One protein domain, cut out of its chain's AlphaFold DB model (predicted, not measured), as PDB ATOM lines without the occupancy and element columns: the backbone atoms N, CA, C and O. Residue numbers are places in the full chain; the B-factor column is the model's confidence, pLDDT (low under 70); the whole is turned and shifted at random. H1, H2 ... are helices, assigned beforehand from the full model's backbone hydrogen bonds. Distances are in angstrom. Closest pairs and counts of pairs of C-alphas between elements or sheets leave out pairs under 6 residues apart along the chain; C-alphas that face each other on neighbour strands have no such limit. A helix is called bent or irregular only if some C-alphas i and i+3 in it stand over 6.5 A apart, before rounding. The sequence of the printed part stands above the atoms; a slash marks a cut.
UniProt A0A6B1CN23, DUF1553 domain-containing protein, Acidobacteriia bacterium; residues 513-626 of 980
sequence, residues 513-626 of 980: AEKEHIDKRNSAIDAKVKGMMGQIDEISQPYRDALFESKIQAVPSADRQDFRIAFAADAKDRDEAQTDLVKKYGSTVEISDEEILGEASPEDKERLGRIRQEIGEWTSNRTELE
ATOM      1  N   ALA A 513     131.519 161.205 148.575       95.06
ATOM      2  CA  ALA A 513     131.147 161.100 147.164       95.06
ATOM      3  C   ALA A 513     132.382 161.033 146.243       95.06
ATOM      4  O   ALA A 513     132.489 160.148 145.389       95.06
ATOM      5  N   GLU A 514     133.361 161.917 146.449       96.19
ATOM      6  CA  GLU A 514     134.630 161.911 145.709       96.19
ATOM      7  C   GLU A 514     135.415 160.621 145.948       96.19
ATOM      8  O   GLU A 514     135.947 160.035 145.002       96.19
ATOM      9  N   LYS A 515     135.434 160.133 147.194       96.00
ATOM     10  CA  LYS A 515     136.041 158.854 147.557       96.00
ATOM     11  C   LYS A 515     135.410 157.703 146.774       96.00
ATOM     12  O   LYS A 515     136.145 156.912 146.192       96.00
ATOM     13  N   GLU A 516     134.080 157.627 146.694       95.50
ATOM     14  CA  GLU A 516     133.394 156.580 145.926       95.50
ATOM     15  C   GLU A 516     133.753 156.645 144.426       95.50
ATOM     16  O   GLU A 516     133.974 155.614 143.781       95.50
ATOM     17  N   HIS A 517     133.874 157.849 143.855       95.00
ATOM     18  CA  HIS A 517     134.334 158.033 142.476       95.00
ATOM     19  C   HIS A 517     135.798 157.604 142.270       95.00
ATOM     20  O   HIS A 517     136.112 156.962 141.259       95.00
ATOM     21  N   ILE A 518     136.689 157.915 143.217       95.94
ATOM     22  CA  ILE A 518     138.095 157.487 143.200       95.94
ATOM     23  C   ILE A 518     138.193 155.963 143.337       95.94
ATOM     24  O   ILE A 518     138.877 155.340 142.529       95.94
ATOM     25  N   ASP A 519     137.461 155.346 144.265       95.69
ATOM     26  CA  ASP A 519     137.444 153.894 144.475       95.69
ATOM     27  C   ASP A 519     136.932 153.144 143.238       95.69
ATOM     28  O   ASP A 519     137.536 152.151 142.826       95.69
ATOM     29  N   LYS A 520     135.866 153.634 142.587       96.25
ATOM     30  CA  LYS A 520     135.354 153.071 141.324       96.25
ATOM     31  C   LYS A 520     136.394 153.151 140.202       96.25
ATOM     32  O   LYS A 520     136.593 152.169 139.483       96.25
ATOM     33  N   ARG A 521     137.083 154.293 140.056       95.31
ATOM     34  CA  ARG A 521     138.154 154.468 139.059       95.31
ATOM     35  C   ARG A 521     139.351 153.570 139.360       95.31
ATOM     36  O   ARG A 521     139.796 152.859 138.465       95.31
ATOM     37  N   ASN A 522     139.839 153.571 140.597       96.38
ATOM     38  CA  ASN A 522     140.958 152.742 141.034       96.38
ATOM     39  C   ASN A 522     140.640 151.253 140.847       96.38
ATOM     40  O   ASN A 522     141.434 150.549 140.244       96.38
ATOM     41  N   SER A 523     139.437 150.791 141.206       95.88
ATOM     42  CA  SER A 523     139.012 149.398 140.974       95.88
ATOM     43  C   SER A 523     139.033 149.007 139.489       95.88
ATOM     44  O   SER A 523     139.399 147.884 139.144       95.88
ATOM     45  N   ALA A 524     138.671 149.928 138.587       95.62
ATOM     46  CA  ALA A 524     138.745 149.701 137.142       95.62
ATOM     47  C   ALA A 524     140.192 149.707 136.602       95.62
ATOM     48  O   ALA A 524     140.480 149.010 135.628       95.62
ATOM     49  N   ILE A 525     141.096 150.467 137.228       95.06
ATOM     50  CA  ILE A 525     142.544 150.438 136.966       95.06
ATOM     51  C   ILE A 525     143.130 149.108 137.454       95.06
ATOM     52  O   ILE A 525     143.728 148.381 136.663       95.06
ATOM     53  N   ASP A 526     142.881 148.742 138.711       94.94
ATOM     54  CA  ASP A 526     143.376 147.523 139.354       94.94
ATOM     55  C   ASP A 526     142.908 146.265 138.588       94.94
ATOM     56  O   ASP A 526     143.683 145.331 138.378       94.94
ATOM     57  N   ALA A 527     141.672 146.256 138.068       96.06
ATOM     58  CA  ALA A 527     141.166 145.185 137.205       96.06
ATOM     59  C   ALA A 527     141.917 145.069 135.860       96.06
ATOM     60  O   ALA A 527     142.175 143.954 135.399       96.06
ATOM     61  N   LYS A 528     142.296 146.195 135.237       95.31
ATOM     62  CA  LYS A 528     143.113 146.203 134.009       95.31
ATOM     63  C   LYS A 528     144.536 145.740 134.280       95.31
ATOM     64  O   LYS A 528     145.014 144.854 133.576       95.31
ATOM     65  N   VAL A 529     145.173 146.283 135.319       95.25
ATOM     66  CA  VAL A 529     146.524 145.893 135.747       95.25
ATOM     67  C   VAL A 529     146.565 144.397 136.054       95.25
ATOM     68  O   VAL A 529     147.425 143.701 135.527       95.25
ATOM     69  N   LYS A 530     145.579 143.856 136.782       96.31
ATOM     70  CA  LYS A 530     145.466 142.411 137.032       96.31
ATOM     71  C   LYS A 530     145.330 141.589 135.743       96.31
ATOM     72  O   LYS A 530     145.956 140.538 135.629       96.31
ATOM     73  N   GLY A 531     144.543 142.053 134.771       95.94
ATOM     74  CA  GLY A 531     144.436 141.404 133.458       95.94
ATOM     75  C   GLY A 531     145.756 141.416 132.675       95.94
ATOM     76  O   GLY A 531     146.131 140.410 132.080       95.94
ATOM     77  N   MET A 532     146.488 142.530 132.724       96.00
ATOM     78  CA  MET A 532     147.809 142.689 132.106       96.00
ATOM     79  C   MET A 532     148.889 141.844 132.796       96.00
ATOM     80  O   MET A 532     149.702 141.227 132.113       96.00
ATOM     81  N   MET A 533     148.869 141.743 134.128       94.12
ATOM     82  CA  MET A 533     149.727 140.823 134.884       94.12
ATOM     83  C   MET A 533     149.462 139.366 134.486       94.12
ATOM     84  O   MET A 533     150.411 138.631 134.241       94.12
ATOM     85  N   GLY A 534     148.193 138.978 134.308       95.12
ATOM     86  CA  GLY A 534     147.834 137.666 133.764       95.12
ATOM     87  C   GLY A 534     148.449 137.398 132.385       95.12
ATOM     88  O   GLY A 534     148.981 136.318 132.158       95.12
ATOM     89  N   GLN A 535     148.469 138.394 131.490       94.38
ATOM     90  CA  GLN A 535     149.143 138.271 130.187       94.38
ATOM     91  C   GLN A 535     150.670 138.180 130.309       94.38
ATOM     92  O   GLN A 535     151.289 137.426 129.560       94.38
ATOM     93  N   ILE A 536     151.288 138.924 131.235       93.69
ATOM     94  CA  ILE A 536     152.722 138.788 131.540       93.69
ATOM     95  C   ILE A 536     153.016 137.360 131.991       93.69
ATOM     96  O   ILE A 536     153.962 136.759 131.484       93.69
ATOM     97  N   ASP A 537     152.206 136.804 132.891       92.56
ATOM     98  CA  ASP A 537     152.378 135.432 133.351       92.56
ATOM     99  C   ASP A 537     152.168 134.420 132.225       92.56
ATOM    100  O   ASP A 537     153.053 133.597 132.026       92.56
ATOM    101  N   GLU A 538     151.095 134.507 131.432       94.38
ATOM    102  CA  GLU A 538     150.860 133.631 130.268       94.38
ATOM    103  C   GLU A 538     152.042 133.611 129.282       94.38
ATOM    104  O   GLU A 538     152.437 132.540 128.822       94.38
ATOM    105  N   ILE A 539     152.630 134.776 128.976       93.50
ATOM    106  CA  ILE A 539     153.813 134.884 128.104       93.50
ATOM    107  C   ILE A 539     155.060 134.319 128.798       93.50
ATOM    108  O   ILE A 539     155.910 133.716 128.149       93.50
ATOM    109  N   SER A 540     155.186 134.521 130.112       92.88
ATOM    110  CA  SER A 540     156.378 134.150 130.877       92.88
ATOM    111  C   SER A 540     156.413 132.672 131.270       92.88
ATOM    112  O   SER A 540     157.511 132.130 131.374       92.88
ATOM    113  N   GLN A 541     155.269 132.001 131.475       92.12
ATOM    114  CA  GLN A 541     155.230 130.616 131.979       92.12
ATOM    115  C   GLN A 541     156.086 129.633 131.159       92.12
ATOM    116  O   GLN A 541     156.894 128.946 131.778       92.12
ATOM    117  N   PRO A 542     156.045 129.592 129.809       93.44
ATOM    118  CA  PRO A 542     156.874 128.654 129.043       93.44
ATOM    119  C   PRO A 542     158.380 128.843 129.279       93.44
ATOM    120  O   PRO A 542     159.143 127.876 129.273       93.44
ATOM    121  N   TYR A 543     158.808 130.085 129.517       93.19
ATOM    122  CA  TYR A 543     160.193 130.419 129.846       93.19
ATOM    123  C   TYR A 543     160.522 130.094 131.310       93.19
ATOM    124  O   TYR A 543     161.603 129.566 131.574       93.19
ATOM    125  N   ARG A 544     159.591 130.333 132.253       90.62
ATOM    126  CA  ARG A 544     159.719 129.901 133.659       90.62
ATOM    127  C   ARG A 544     159.873 128.376 133.744       90.62
ATOM    128  O   ARG A 544     160.811 127.911 134.381       90.62
ATOM    129  N   ASP A 545     159.042 127.608 133.041       90.31
ATOM    130  CA  ASP A 545     159.096 126.139 133.004       90.31
ATOM    131  C   ASP A 545     160.430 125.621 132.436       90.31
ATOM    132  O   ASP A 545     161.068 124.740 133.020       90.31
ATOM    133  N   ALA A 546     160.896 126.192 131.318       90.38
ATOM    134  CA  ALA A 546     162.164 125.806 130.695       90.38
ATOM    135  C   ALA A 546     163.381 126.126 131.585       90.38
ATOM    136  O   ALA A 546     164.282 125.294 131.740       90.38
ATOM    137  N   LEU A 547     163.397 127.309 132.208       91.25
ATOM    138  CA  LEU A 547     164.427 127.708 133.170       91.25
ATOM    139  C   LEU A 547     164.384 126.837 134.434       91.25
ATOM    140  O   LEU A 547     165.439 126.449 134.937       91.25
ATOM    141  N   PHE A 548     163.195 126.469 134.914       91.75
ATOM    142  CA  PHE A 548     163.022 125.600 136.077       91.75
ATOM    143  C   PHE A 548     163.574 124.196 135.816       91.75
ATOM    144  O   PHE A 548     164.379 123.703 136.604       91.75
ATOM    145  N   GLU A 549     163.237 123.570 134.684       90.38
ATOM    146  CA  GLU A 549     163.758 122.241 134.326       90.38
ATOM    147  C   GLU A 549     165.281 122.223 134.087       90.38
ATOM    148  O   GLU A 549     165.927 121.186 134.281       90.38
ATOM    149  N   SER A 550     165.874 123.374 133.748       89.81
ATOM    150  CA  SER A 550     167.327 123.578 133.732       89.81
ATOM    151  C   SER A 550     167.907 123.710 135.151       89.81
ATOM    152  O   SER A 550     168.778 122.927 135.546       89.81
ATOM    153  N   LYS A 551     167.394 124.640 135.973       91.19
ATOM    154  CA  LYS A 551     167.905 124.901 137.333       91.19
ATOM    155  C   LYS A 551     167.703 123.728 138.291       91.19
ATOM    156  O   LYS A 551     168.584 123.446 139.103       91.19
ATOM    157  N   ILE A 552     166.605 122.978 138.175       91.19
ATOM    158  CA  ILE A 552     166.318 121.826 139.044       91.19
ATOM    159  C   ILE A 552     167.359 120.696 138.895       91.19
ATOM    160  O   ILE A 552     167.471 119.832 139.766       91.19
ATOM    161  N   GLN A 553     168.192 120.709 137.844       90.38
ATOM    162  CA  GLN A 553     169.326 119.787 137.721       90.38
ATOM    163  C   GLN A 553     170.415 120.027 138.783       90.38
ATOM    164  O   GLN A 553     171.148 119.093 139.110       90.38
ATOM    165  N   ALA A 554     170.500 121.234 139.358       89.06
ATOM    166  CA  ALA A 554     171.389 121.541 140.480       89.06
ATOM    167  C   ALA A 554     170.900 120.942 141.815       89.06
ATOM    168  O   ALA A 554     171.702 120.743 142.727       89.06
ATOM    169  N   VAL A 555     169.612 120.588 141.925       89.44
ATOM    170  CA  VAL A 555     169.087 119.829 143.070       89.44
ATOM    171  C   VAL A 555     169.592 118.378 142.976       89.44
ATOM    172  O   VAL A 555     169.473 117.768 141.901       89.44
ATOM    173  N   PRO A 556     170.141 117.790 144.061       92.25
ATOM    174  CA  PRO A 556     170.604 116.403 144.079       92.25
ATOM    175  C   PRO A 556     169.540 115.423 143.582       92.25
ATOM    176  O   PRO A 556     168.363 115.542 143.918       92.25
ATOM    177  N   SER A 557     169.947 114.422 142.797       87.19
ATOM    178  CA  SER A 557     169.020 113.497 142.125       87.19
ATOM    179  C   SER A 557     168.121 112.696 143.072       87.19
ATOM    180  O   SER A 557     167.037 112.300 142.655       87.19
ATOM    181  N   ALA A 558     168.545 112.485 144.323       88.94
ATOM    182  CA  ALA A 558     167.748 111.834 145.363       88.94
ATOM    183  C   ALA A 558     166.554 112.691 145.829       88.94
ATOM    184  O   ALA A 558     165.473 112.154 146.026       88.94
ATOM    185  N   ASP A 559     166.735 114.012 145.937       90.38
ATOM    186  CA  ASP A 559     165.740 114.934 146.509       90.38
ATOM    187  C   ASP A 559     164.857 115.576 145.414       90.38
ATOM    188  O   ASP A 559     163.828 116.184 145.698       90.38
ATOM    189  N   ARG A 560     165.265 115.475 144.141       89.69
ATOM    190  CA  ARG A 560     164.738 116.277 143.023       89.69
ATOM    191  C   ARG A 560     163.249 116.088 142.732       89.69
ATOM    192  O   ARG A 560     162.576 117.055 142.382       89.69
ATOM    193  N   GLN A 561     162.740 114.859 142.822       89.19
ATOM    194  CA  GLN A 561     161.335 114.582 142.512       89.19
ATOM    195  C   GLN A 561     160.411 115.072 143.630       89.19
ATOM    196  O   GLN A 561     159.409 115.727 143.347       89.19
ATOM    197  N   ASP A 562     160.789 114.823 144.882       88.56
ATOM    198  CA  ASP A 562     160.032 115.262 146.056       88.56
ATOM    199  C   ASP A 562     160.077 116.789 146.186       88.56
ATOM    200  O   ASP A 562     159.055 117.419 146.449       88.56
ATOM    201  N   PHE A 563     161.222 117.407 145.870       91.19
ATOM    202  CA  PHE A 563     161.341 118.856 145.746       91.19
ATOM    203  C   PHE A 563     160.436 119.433 144.644       91.19
ATOM    204  O   PHE A 563     159.767 120.432 144.894       91.19
ATOM    205  N   ARG A 564     160.345 118.811 143.455       90.50
ATOM    206  CA  ARG A 564     159.426 119.272 142.390       90.50
ATOM    207  C   ARG A 564     157.970 119.267 142.869       90.50
ATOM    208  O   ARG A 564     157.241 120.219 142.602       90.50
ATOM    209  N   ILE A 565     157.559 118.226 143.597       88.31
ATOM    210  CA  ILE A 565     156.211 118.115 144.178       88.31
ATOM    211  C   ILE A 565     155.999 119.186 145.262       88.31
ATOM    212  O   ILE A 565     154.996 119.893 145.235       88.31
ATOM    213  N   ALA A 566     156.960 119.352 146.175       88.50
ATOM    214  CA  ALA A 566     156.905 120.336 147.255       88.50
ATOM    215  C   ALA A 566     156.848 121.787 146.745       88.50
ATOM    216  O   ALA A 566     156.099 122.607 147.274       88.50
ATOM    217  N   PHE A 567     157.623 122.105 145.704       87.62
ATOM    218  CA  PHE A 567     157.696 123.440 145.110       87.62
ATOM    219  C   PHE A 567     156.409 123.804 144.355       87.62
ATOM    220  O   PHE A 567     155.939 124.934 144.472       87.62
ATOM    221  N   ALA A 568     155.802 122.839 143.653       85.50
ATOM    222  CA  ALA A 568     154.525 123.012 142.956       85.50
ATOM    223  C   ALA A 568     153.298 123.058 143.894       85.50
ATOM    224  O   ALA A 568     152.242 123.541 143.490       85.50
ATOM    225  N   ALA A 569     153.413 122.556 145.127       85.56
ATOM    226  CA  ALA A 569     152.350 122.630 146.125       85.56
ATOM    227  C   ALA A 569     152.203 124.049 146.704       85.56
ATOM    228  O   ALA A 569     153.195 124.747 146.942       85.56
ATOM    229  N   ASP A 570     150.962 124.443 146.988       83.88
ATOM    230  CA  ASP A 570     150.611 125.696 147.661       83.88
ATOM    231  C   ASP A 570     151.214 125.721 149.081       83.88
ATOM    232  O   ASP A 570     151.167 124.724 149.797       83.88
ATOM    233  N   ALA A 571     151.765 126.852 149.538       82.44
ATOM    234  CA  ALA A 571     152.566 126.889 150.776       82.44
ATOM    235  C   ALA A 571     151.813 126.456 152.056       82.44
ATOM    236  O   ALA A 571     152.438 126.001 153.009       82.44
ATOM    237  N   LYS A 572     150.482 126.589 152.061       86.56
ATOM    238  CA  LYS A 572     149.561 126.166 153.134       86.56
ATOM    239  C   LYS A 572     149.256 124.656 153.135       86.56
ATOM    240  O   LYS A 572     148.793 124.141 154.145       86.56
ATOM    241  N   ASP A 573     149.477 123.991 152.000       88.12
ATOM    242  CA  ASP A 573     149.153 122.581 151.748       88.12
ATOM    243  C   ASP A 573     150.413 121.692 151.793       88.12
ATOM    244  O   ASP A 573     150.327 120.478 151.607       88.12
ATOM    245  N   ARG A 574     151.587 122.294 152.045       88.81
ATOM    246  CA  ARG A 574     152.862 121.595 152.238       88.81
ATOM    247  C   ARG A 574     152.934 120.959 153.622       88.81
ATOM    248  O   ARG A 574     152.626 121.605 154.622       88.81
ATOM    249  N   ASP A 575     153.426 119.726 153.686       90.38
ATOM    250  CA  ASP A 575     153.849 119.125 154.954       90.38
ATOM    251  C   ASP A 575     155.215 119.670 155.434       90.38
ATOM    252  O   ASP A 575     155.854 120.508 154.786       90.38
ATOM    253  N   GLU A 576     155.661 119.225 156.610       89.75
ATOM    254  CA  GLU A 576     156.920 119.661 157.231       89.75
ATOM    255  C   GLU A 576     158.149 119.301 156.371       89.75
ATOM    256  O   GLU A 576     159.035 120.134 156.177       89.75
ATOM    257  N   ALA A 577     158.168 118.112 155.756       86.56
ATOM    258  CA  ALA A 577     159.271 117.660 154.907       86.56
ATOM    259  C   ALA A 577     159.313 118.413 153.567       86.56
ATOM    260  O   ALA A 577     160.385 118.796 153.093       86.56
ATOM    261  N   GLN A 578     158.151 118.684 152.973       88.62
ATOM    262  CA  GLN A 578     158.010 119.526 151.786       88.62
ATOM    263  C   GLN A 578     158.435 120.974 152.072       88.62
ATOM    264  O   GLN A 578     159.116 121.596 151.255       88.62
ATOM    265  N   THR A 579     158.087 121.501 153.247       88.88
ATOM    266  CA  THR A 579     158.494 122.841 153.690       88.88
ATOM    267  C   THR A 579     160.011 122.938 153.853       88.88
ATOM    268  O   THR A 579     160.619 123.879 153.335       88.88
ATOM    269  N   ASP A 580     160.643 121.948 154.485       90.25
ATOM    270  CA  ASP A 580     162.100 121.889 154.628       90.25
ATOM    271  C   ASP A 580     162.820 121.725 153.279       90.25
ATOM    272  O   ASP A 580     163.833 122.386 153.042       90.25
ATOM    273  N   LEU A 581     162.285 120.923 152.352       87.44
ATOM    274  CA  LEU A 581     162.814 120.805 150.988       87.44
ATOM    275  C   LEU A 581     162.759 122.141 150.231       87.44
ATOM    276  O   LEU A 581     163.756 122.537 149.620       87.44
ATOM    277  N   VAL A 582     161.638 122.870 150.308       88.25
ATOM    278  CA  VAL A 582     161.511 124.206 149.699       88.25
ATOM    279  C   VAL A 582     162.463 125.207 150.355       88.25
ATOM    280  O   VAL A 582     163.136 125.957 149.652       88.25
ATOM    281  N   LYS A 583     162.608 125.181 151.681       91.38
ATOM    282  CA  LYS A 583     163.546 126.044 152.414       91.38
ATOM    283  C   LYS A 583     165.016 125.754 152.080       91.38
ATOM    284  O   LYS A 583     165.833 126.671 152.081       91.38
ATOM    285  N   LYS A 584     165.357 124.493 151.800       90.44
ATOM    286  CA  LYS A 584     166.722 124.022 151.511       90.44
ATOM    287  C   LYS A 584     167.179 124.312 150.078       90.44
ATOM    288  O   LYS A 584     168.359 124.585 149.880       90.44
ATOM    289  N   TYR A 585     166.274 124.238 149.097       91.19
ATOM    290  CA  TYR A 585     166.620 124.332 147.669       91.19
ATOM    291  C   TYR A 585     165.862 125.415 146.881       91.19
ATOM    292  O   TYR A 585     166.173 125.630 145.712       91.19
ATOM    293  N   GLY A 586     164.900 126.123 147.481       86.62
ATOM    294  CA  GLY A 586     164.052 127.105 146.790       86.62
ATOM    295  C   GLY A 586     164.842 128.197 146.064       86.62
ATOM    296  O   GLY A 586     164.630 128.408 144.875       86.62
ATOM    297  N   SER A 587     165.839 128.792 146.723       86.81
ATOM    298  CA  SER A 587     166.736 129.796 146.123       86.81
ATOM    299  C   SER A 587     167.630 129.254 144.998       86.81
ATOM    300  O   SER A 587     168.199 130.024 144.232       86.81
ATOM    301  N   THR A 588     167.769 127.929 144.863       85.25
ATOM    302  CA  THR A 588     168.545 127.299 143.774       85.25
ATOM    303  C   THR A 588     167.758 127.256 142.460       85.25
ATOM    304  O   THR A 588     168.354 127.213 141.385       85.25
ATOM    305  N   VAL A 589     166.424 127.278 142.535       85.69
ATOM    306  CA  VAL A 589     165.507 127.241 141.379       85.69
ATOM    307  C   VAL A 589     164.670 128.512 141.235       85.69
ATOM    308  O   VAL A 589     163.793 128.568 140.380       85.69
ATOM    309  N   GLU A 590     164.926 129.522 142.062       86.69
ATOM    310  CA  GLU A 590     164.323 130.846 141.954       86.69
ATOM    311  C   GLU A 590     164.668 131.458 140.591       86.69
ATOM    312  O   GLU A 590     165.819 131.401 140.155       86.69
ATOM    313  N   ILE A 591     163.672 131.986 139.879       87.56
ATOM    314  CA  ILE A 591     163.818 132.523 138.519       87.56
ATOM    315  C   ILE A 591     163.433 133.991 138.549       87.56
ATOM    316  O   ILE A 591     162.301 134.338 138.881       87.56
ATOM    317  N   SER A 592     164.383 134.838 138.173       89.25
ATOM    318  CA  SER A 592     164.176 136.277 138.073       89.25
ATOM    319  C   SER A 592     163.499 136.675 136.756       89.25
ATOM    320  O   SER A 592     163.628 136.010 135.724       89.25
ATOM    321  N   ASP A 593     162.824 137.825 136.769       84.81
ATOM    322  CA  ASP A 593     162.266 138.438 135.560       84.81
ATOM    323  C   ASP A 593     163.354 138.827 134.534       84.81
ATOM    324  O   ASP A 593     163.068 138.890 133.336       84.81
ATOM    325  N   GLU A 594     164.603 139.037 134.972       87.94
ATOM    326  CA  GLU A 594     165.761 139.280 134.099       87.94
ATOM    327  C   GLU A 594     166.185 138.021 133.330       87.94
ATOM    328  O   GLU A 594     166.469 138.102 132.137       87.94
ATOM    329  N   GLU A 595     166.176 136.847 133.967       88.88
ATOM    330  CA  GLU A 595     166.496 135.570 133.311       88.88
ATOM    331  C   GLU A 595     165.433 135.178 132.280       88.88
ATOM    332  O   GLU A 595     165.766 134.742 131.177       88.88
ATOM    333  N   ILE A 596     164.157 135.419 132.595       88.06
ATOM    334  CA  ILE A 596     163.042 135.252 131.649       88.06
ATOM    335  C   ILE A 596     163.229 136.185 130.451       88.06
ATOM    336  O   ILE A 596     163.133 135.750 129.307       88.06
ATOM    337  N   LEU A 597     163.559 137.459 130.693       87.88
ATOM    338  CA  LEU A 597     163.909 138.403 129.629       87.88
ATOM    339  C   LEU A 597     165.210 138.043 128.899       87.88
ATOM    340  O   LEU A 597     165.409 138.519 127.782       87.88
ATOM    341  N   GLY A 598     166.092 137.228 129.477       89.31
ATOM    342  CA  GLY A 598     167.282 136.682 128.828       89.31
ATOM    343  C   GLY A 598     166.910 135.682 127.734       89.31
ATOM    344  O   GLY A 598     167.222 135.913 126.563       89.31
ATOM    345  N   GLU A 599     166.167 134.641 128.112       89.56
ATOM    346  CA  GLU A 599     165.775 133.519 127.242       89.56
ATOM    347  C   GLU A 599     164.572 133.810 126.322       89.56
ATOM    348  O   GLU A 599     164.378 133.113 125.327       89.56
ATOM    349  N   ALA A 600     163.764 134.835 126.619       90.56
ATOM    350  CA  ALA A 600     162.575 135.169 125.831       90.56
ATOM    351  C   ALA A 600     162.870 135.432 124.340       90.56
ATOM    352  O   ALA A 600     163.930 135.940 123.963       90.56
ATOM    353  N   SER A 601     161.894 135.162 123.468       92.62
ATOM    354  CA  SER A 601     161.973 135.563 122.059       92.62
ATOM    355  C   SER A 601     162.036 137.100 121.921       92.62
ATOM    356  O   SER A 601     161.505 137.812 122.777       92.62
ATOM    357  N   PRO A 602     162.645 137.668 120.858       91.56
ATOM    358  CA  PRO A 602     162.644 139.121 120.647       91.56
ATOM    359  C   PRO A 602     161.234 139.737 120.611       91.56
ATOM    360  O   PRO A 602     161.038 140.840 121.115       91.56
ATOM    361  N   GLU A 603     160.257 139.002 120.070       92.06
ATOM    362  CA  GLU A 603     158.844 139.399 120.014       92.06
ATOM    363  C   GLU A 603     158.205 139.430 121.412       92.06
ATOM    364  O   GLU A 603     157.545 140.408 121.772       92.06
ATOM    365  N   ASP A 604     158.467 138.418 122.246       92.38
ATOM    366  CA  ASP A 604     157.965 138.377 123.622       92.38
ATOM    367  C   ASP A 604     158.645 139.416 124.519       92.38
ATOM    368  O   ASP A 604     157.971 140.021 125.348       92.38
ATOM    369  N   LYS A 605     159.939 139.715 124.322       92.31
ATOM    370  CA  LYS A 605     160.614 140.826 125.025       92.31
ATOM    371  C   LYS A 605     159.941 142.165 124.718       92.31
ATOM    372  O   LYS A 605     159.669 142.935 125.639       92.31
ATOM    373  N   GLU A 606     159.623 142.434 123.449       93.12
ATOM    374  CA  GLU A 606     158.903 143.650 123.042       93.12
ATOM    375  C   GLU A 606     157.468 143.678 123.601       93.12
ATOM    376  O   GLU A 606     156.974 144.721 124.039       93.12
ATOM    377  N   ARG A 607     156.778 142.533 123.613       93.12
ATOM    378  CA  ARG A 607     155.416 142.407 124.149       93.12
ATOM    379  C   ARG A 607     155.375 142.605 125.668       93.12
ATOM    380  O   ARG A 607     154.577 143.409 126.141       93.12
ATOM    381  N   LEU A 608     156.263 141.954 126.420       92.88
ATOM    382  CA  LEU A 608     156.416 142.136 127.868       92.88
ATOM    383  C   LEU A 608     156.820 143.574 128.219       92.88
ATOM    384  O   LEU A 608     156.288 144.133 129.174       92.88
ATOM    385  N   GLY A 609     157.719 144.187 127.441       93.06
ATOM    386  CA  GLY A 609     158.110 145.589 127.606       93.06
ATOM    387  C   GLY A 609     156.922 146.547 127.480       93.06
ATOM    388  O   GLY A 609     156.706 147.366 128.370       93.06
ATOM    389  N   ARG A 610     156.101 146.384 126.432       95.38
ATOM    390  CA  ARG A 610     154.872 147.174 126.238       95.38
ATOM    391  C   ARG A 610     153.860 146.972 127.361       95.38
ATOM    392  O   ARG A 610     153.392 147.957 127.920       95.38
ATOM    393  N   ILE A 611     153.568 145.729 127.751       94.81
ATOM    394  CA  ILE A 611     152.591 145.463 128.824       94.81
ATOM    395  C   ILE A 611     153.079 146.038 130.166       94.81
ATOM    396  O   ILE A 611     152.291 146.630 130.899       94.81
ATOM    397  N   ARG A 612     154.380 145.939 130.486       94.38
ATOM    398  CA  ARG A 612     154.953 146.573 131.688       94.38
ATOM    399  C   ARG A 612     154.877 148.104 131.636       94.38
ATOM    400  O   ARG A 612     154.577 148.713 132.661       94.38
ATOM    401  N   GLN A 613     155.097 148.721 130.471       95.75
ATOM    402  CA  GLN A 613     154.900 150.164 130.290       95.75
ATOM    403  C   GLN A 613     153.432 150.553 130.520       95.75
ATOM    404  O   GLN A 613     153.165 151.449 131.317       95.75
ATOM    405  N   GLU A 614     152.482 149.849 129.897       95.12
ATOM    406  CA  GLU A 614     151.046 150.094 130.080       95.12
ATOM    407  C   GLU A 614     150.617 149.923 131.547       95.12
ATOM    408  O   GLU A 614     149.868 150.750 132.061       95.12
ATOM    409  N   ILE A 615     151.126 148.912 132.265       94.69
ATOM    410  CA  ILE A 615     150.906 148.765 133.715       94.69
ATOM    411  C   ILE A 615     151.431 149.992 134.473       94.69
ATOM    412  O   ILE A 615     150.739 150.490 135.361       94.69
ATOM    413  N   GLY A 616     152.615 150.503 134.126       94.50
ATOM    414  CA  GLY A 616     153.185 151.715 134.719       94.50
ATOM    415  C   GLY A 616     152.323 152.960 134.476       94.50
ATOM    416  O   GLY A 616     152.054 153.717 135.410       94.50
ATOM    417  N   GLU A 617     151.815 153.140 133.257       94.81
ATOM    418  CA  GLU A 617     150.884 154.216 132.890       94.81
ATOM    419  C   GLU A 617     149.538 154.086 133.624       94.81
ATOM    420  O   GLU A 617     149.038 155.060 134.186       94.81
ATOM    421  N   TRP A 618     148.952 152.887 133.705       93.69
ATOM    422  CA  TRP A 618     147.717 152.659 134.467       93.69
ATOM    423  C   TRP A 618     147.914 152.894 135.970       93.69
ATOM    424  O   TRP A 618     147.080 153.545 136.599       93.69
ATOM    425  N   THR A 619     149.031 152.429 136.534       92.50
ATOM    426  CA  THR A 619     149.352 152.571 137.963       92.50
ATOM    427  C   THR A 619     149.633 154.026 138.340       92.50
ATOM    428  O   THR A 619     149.167 154.478 139.380       92.50
ATOM    429  N   SER A 620     150.312 154.800 137.489       92.81
ATOM    430  CA  SER A 620     150.548 156.237 137.730       92.81
ATOM    431  C   SER A 620     149.294 157.109 137.542       92.81
ATOM    432  O   SER A 620     149.223 158.202 138.094       92.81
ATOM    433  N   ASN A 621     148.264 156.610 136.846       91.06
ATOM    434  CA  ASN A 621     146.928 157.223 136.795       91.06
ATOM    435  C   ASN A 621     146.022 156.854 137.993       91.06
ATOM    436  O   ASN A 621     144.890 157.347 138.092       91.06
ATOM    437  N   ARG A 622     146.479 155.977 138.896       92.62
ATOM    438  CA  ARG A 622     145.773 155.617 140.131       92.62
ATOM    439  C   ARG A 622     145.904 156.756 141.141       92.62
ATOM    440  O   ARG A 622     146.984 157.303 141.324       92.62
ATOM    441  N   THR A 623     144.816 157.114 141.818       94.38
ATOM    442  CA  THR A 623     144.853 158.176 142.838       94.38
ATOM    443  C   THR A 623     144.920 157.565 144.224       94.38
ATOM    444  O   THR A 623     144.059 156.769 144.594       94.38
ATOM    445  N   GLU A 624     145.937 157.938 144.992       92.38
ATOM    446  CA  GLU A 624     146.032 157.587 146.402       92.38
ATOM    447  C   GLU A 624     145.056 158.433 147.233       92.38
ATOM    448  O   GLU A 624     144.887 159.627 146.996       92.38
ATOM    449  N   LEU A 625     144.377 157.790 148.183       93.81
ATOM    450  CA  LEU A 625     143.469 158.452 149.113       93.81
ATOM    451  C   LEU A 625     144.244 158.810 150.380       93.81
ATOM    452  O   LEU A 625     144.618 157.922 151.146       93.81
ATOM    453  N   GLU A 626     144.460 160.101 150.620       94.69
ATOM    454  CA  GLU A 626     145.218 160.551 151.786       94.69
ATOM    455  C   GLU A 626     144.349 160.514 153.059       94.69
ATOM    456  O   GLU A 626     143.300 161.164 153.095       94.69
TER     457      GLU A 626
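Overview. This is residues 513 to 626 of the 980 residues of the protein "DUF1553 domain-containing protein" of Acidobacteriia bacterium (UniProt A0A6B1CN23). H5 folds back along one arm of the long, bent helix H1; H4 crosses the other arm, and crossed H2 and H3 make a small head. The printed part has 114 residues with five named helices, class all helix. It is loose, radius of gyration of the C-alphas 18.9 A, spanning 60 by 38 by 19 A.

Along the chain. H1, residues 513 to 554, one helix by its hydrogen bonds, is bent: C-alphas 539 and 542 are 7.0 A apart. Arm H1a, 513 to 539, starts at (131.147, 161.100, 147.164). H1b is 542 to 554, H2 560 to 568, H3 576 to 589, irregular with C-alphas 584 and 587 7.9 A apart, H4 593 to 599, and H5 602 to 620, with C-alpha 620 at (150.548, 156.237, 137.730).

Arrangement. H5 touches H1a, opposite ways, closest C-alphas 615 and 529, 5.6 A. H3 touches H2, closest C-alphas 578 and 566, 4.7 A. O i to N i+4 pairs within hydrogen-bond range are 7 of 9 in H1b, 7 of 10 in H3, elsewhere complete.

Size, cuts and confidence. The printed part has no cut and no residue under pLDDT 70.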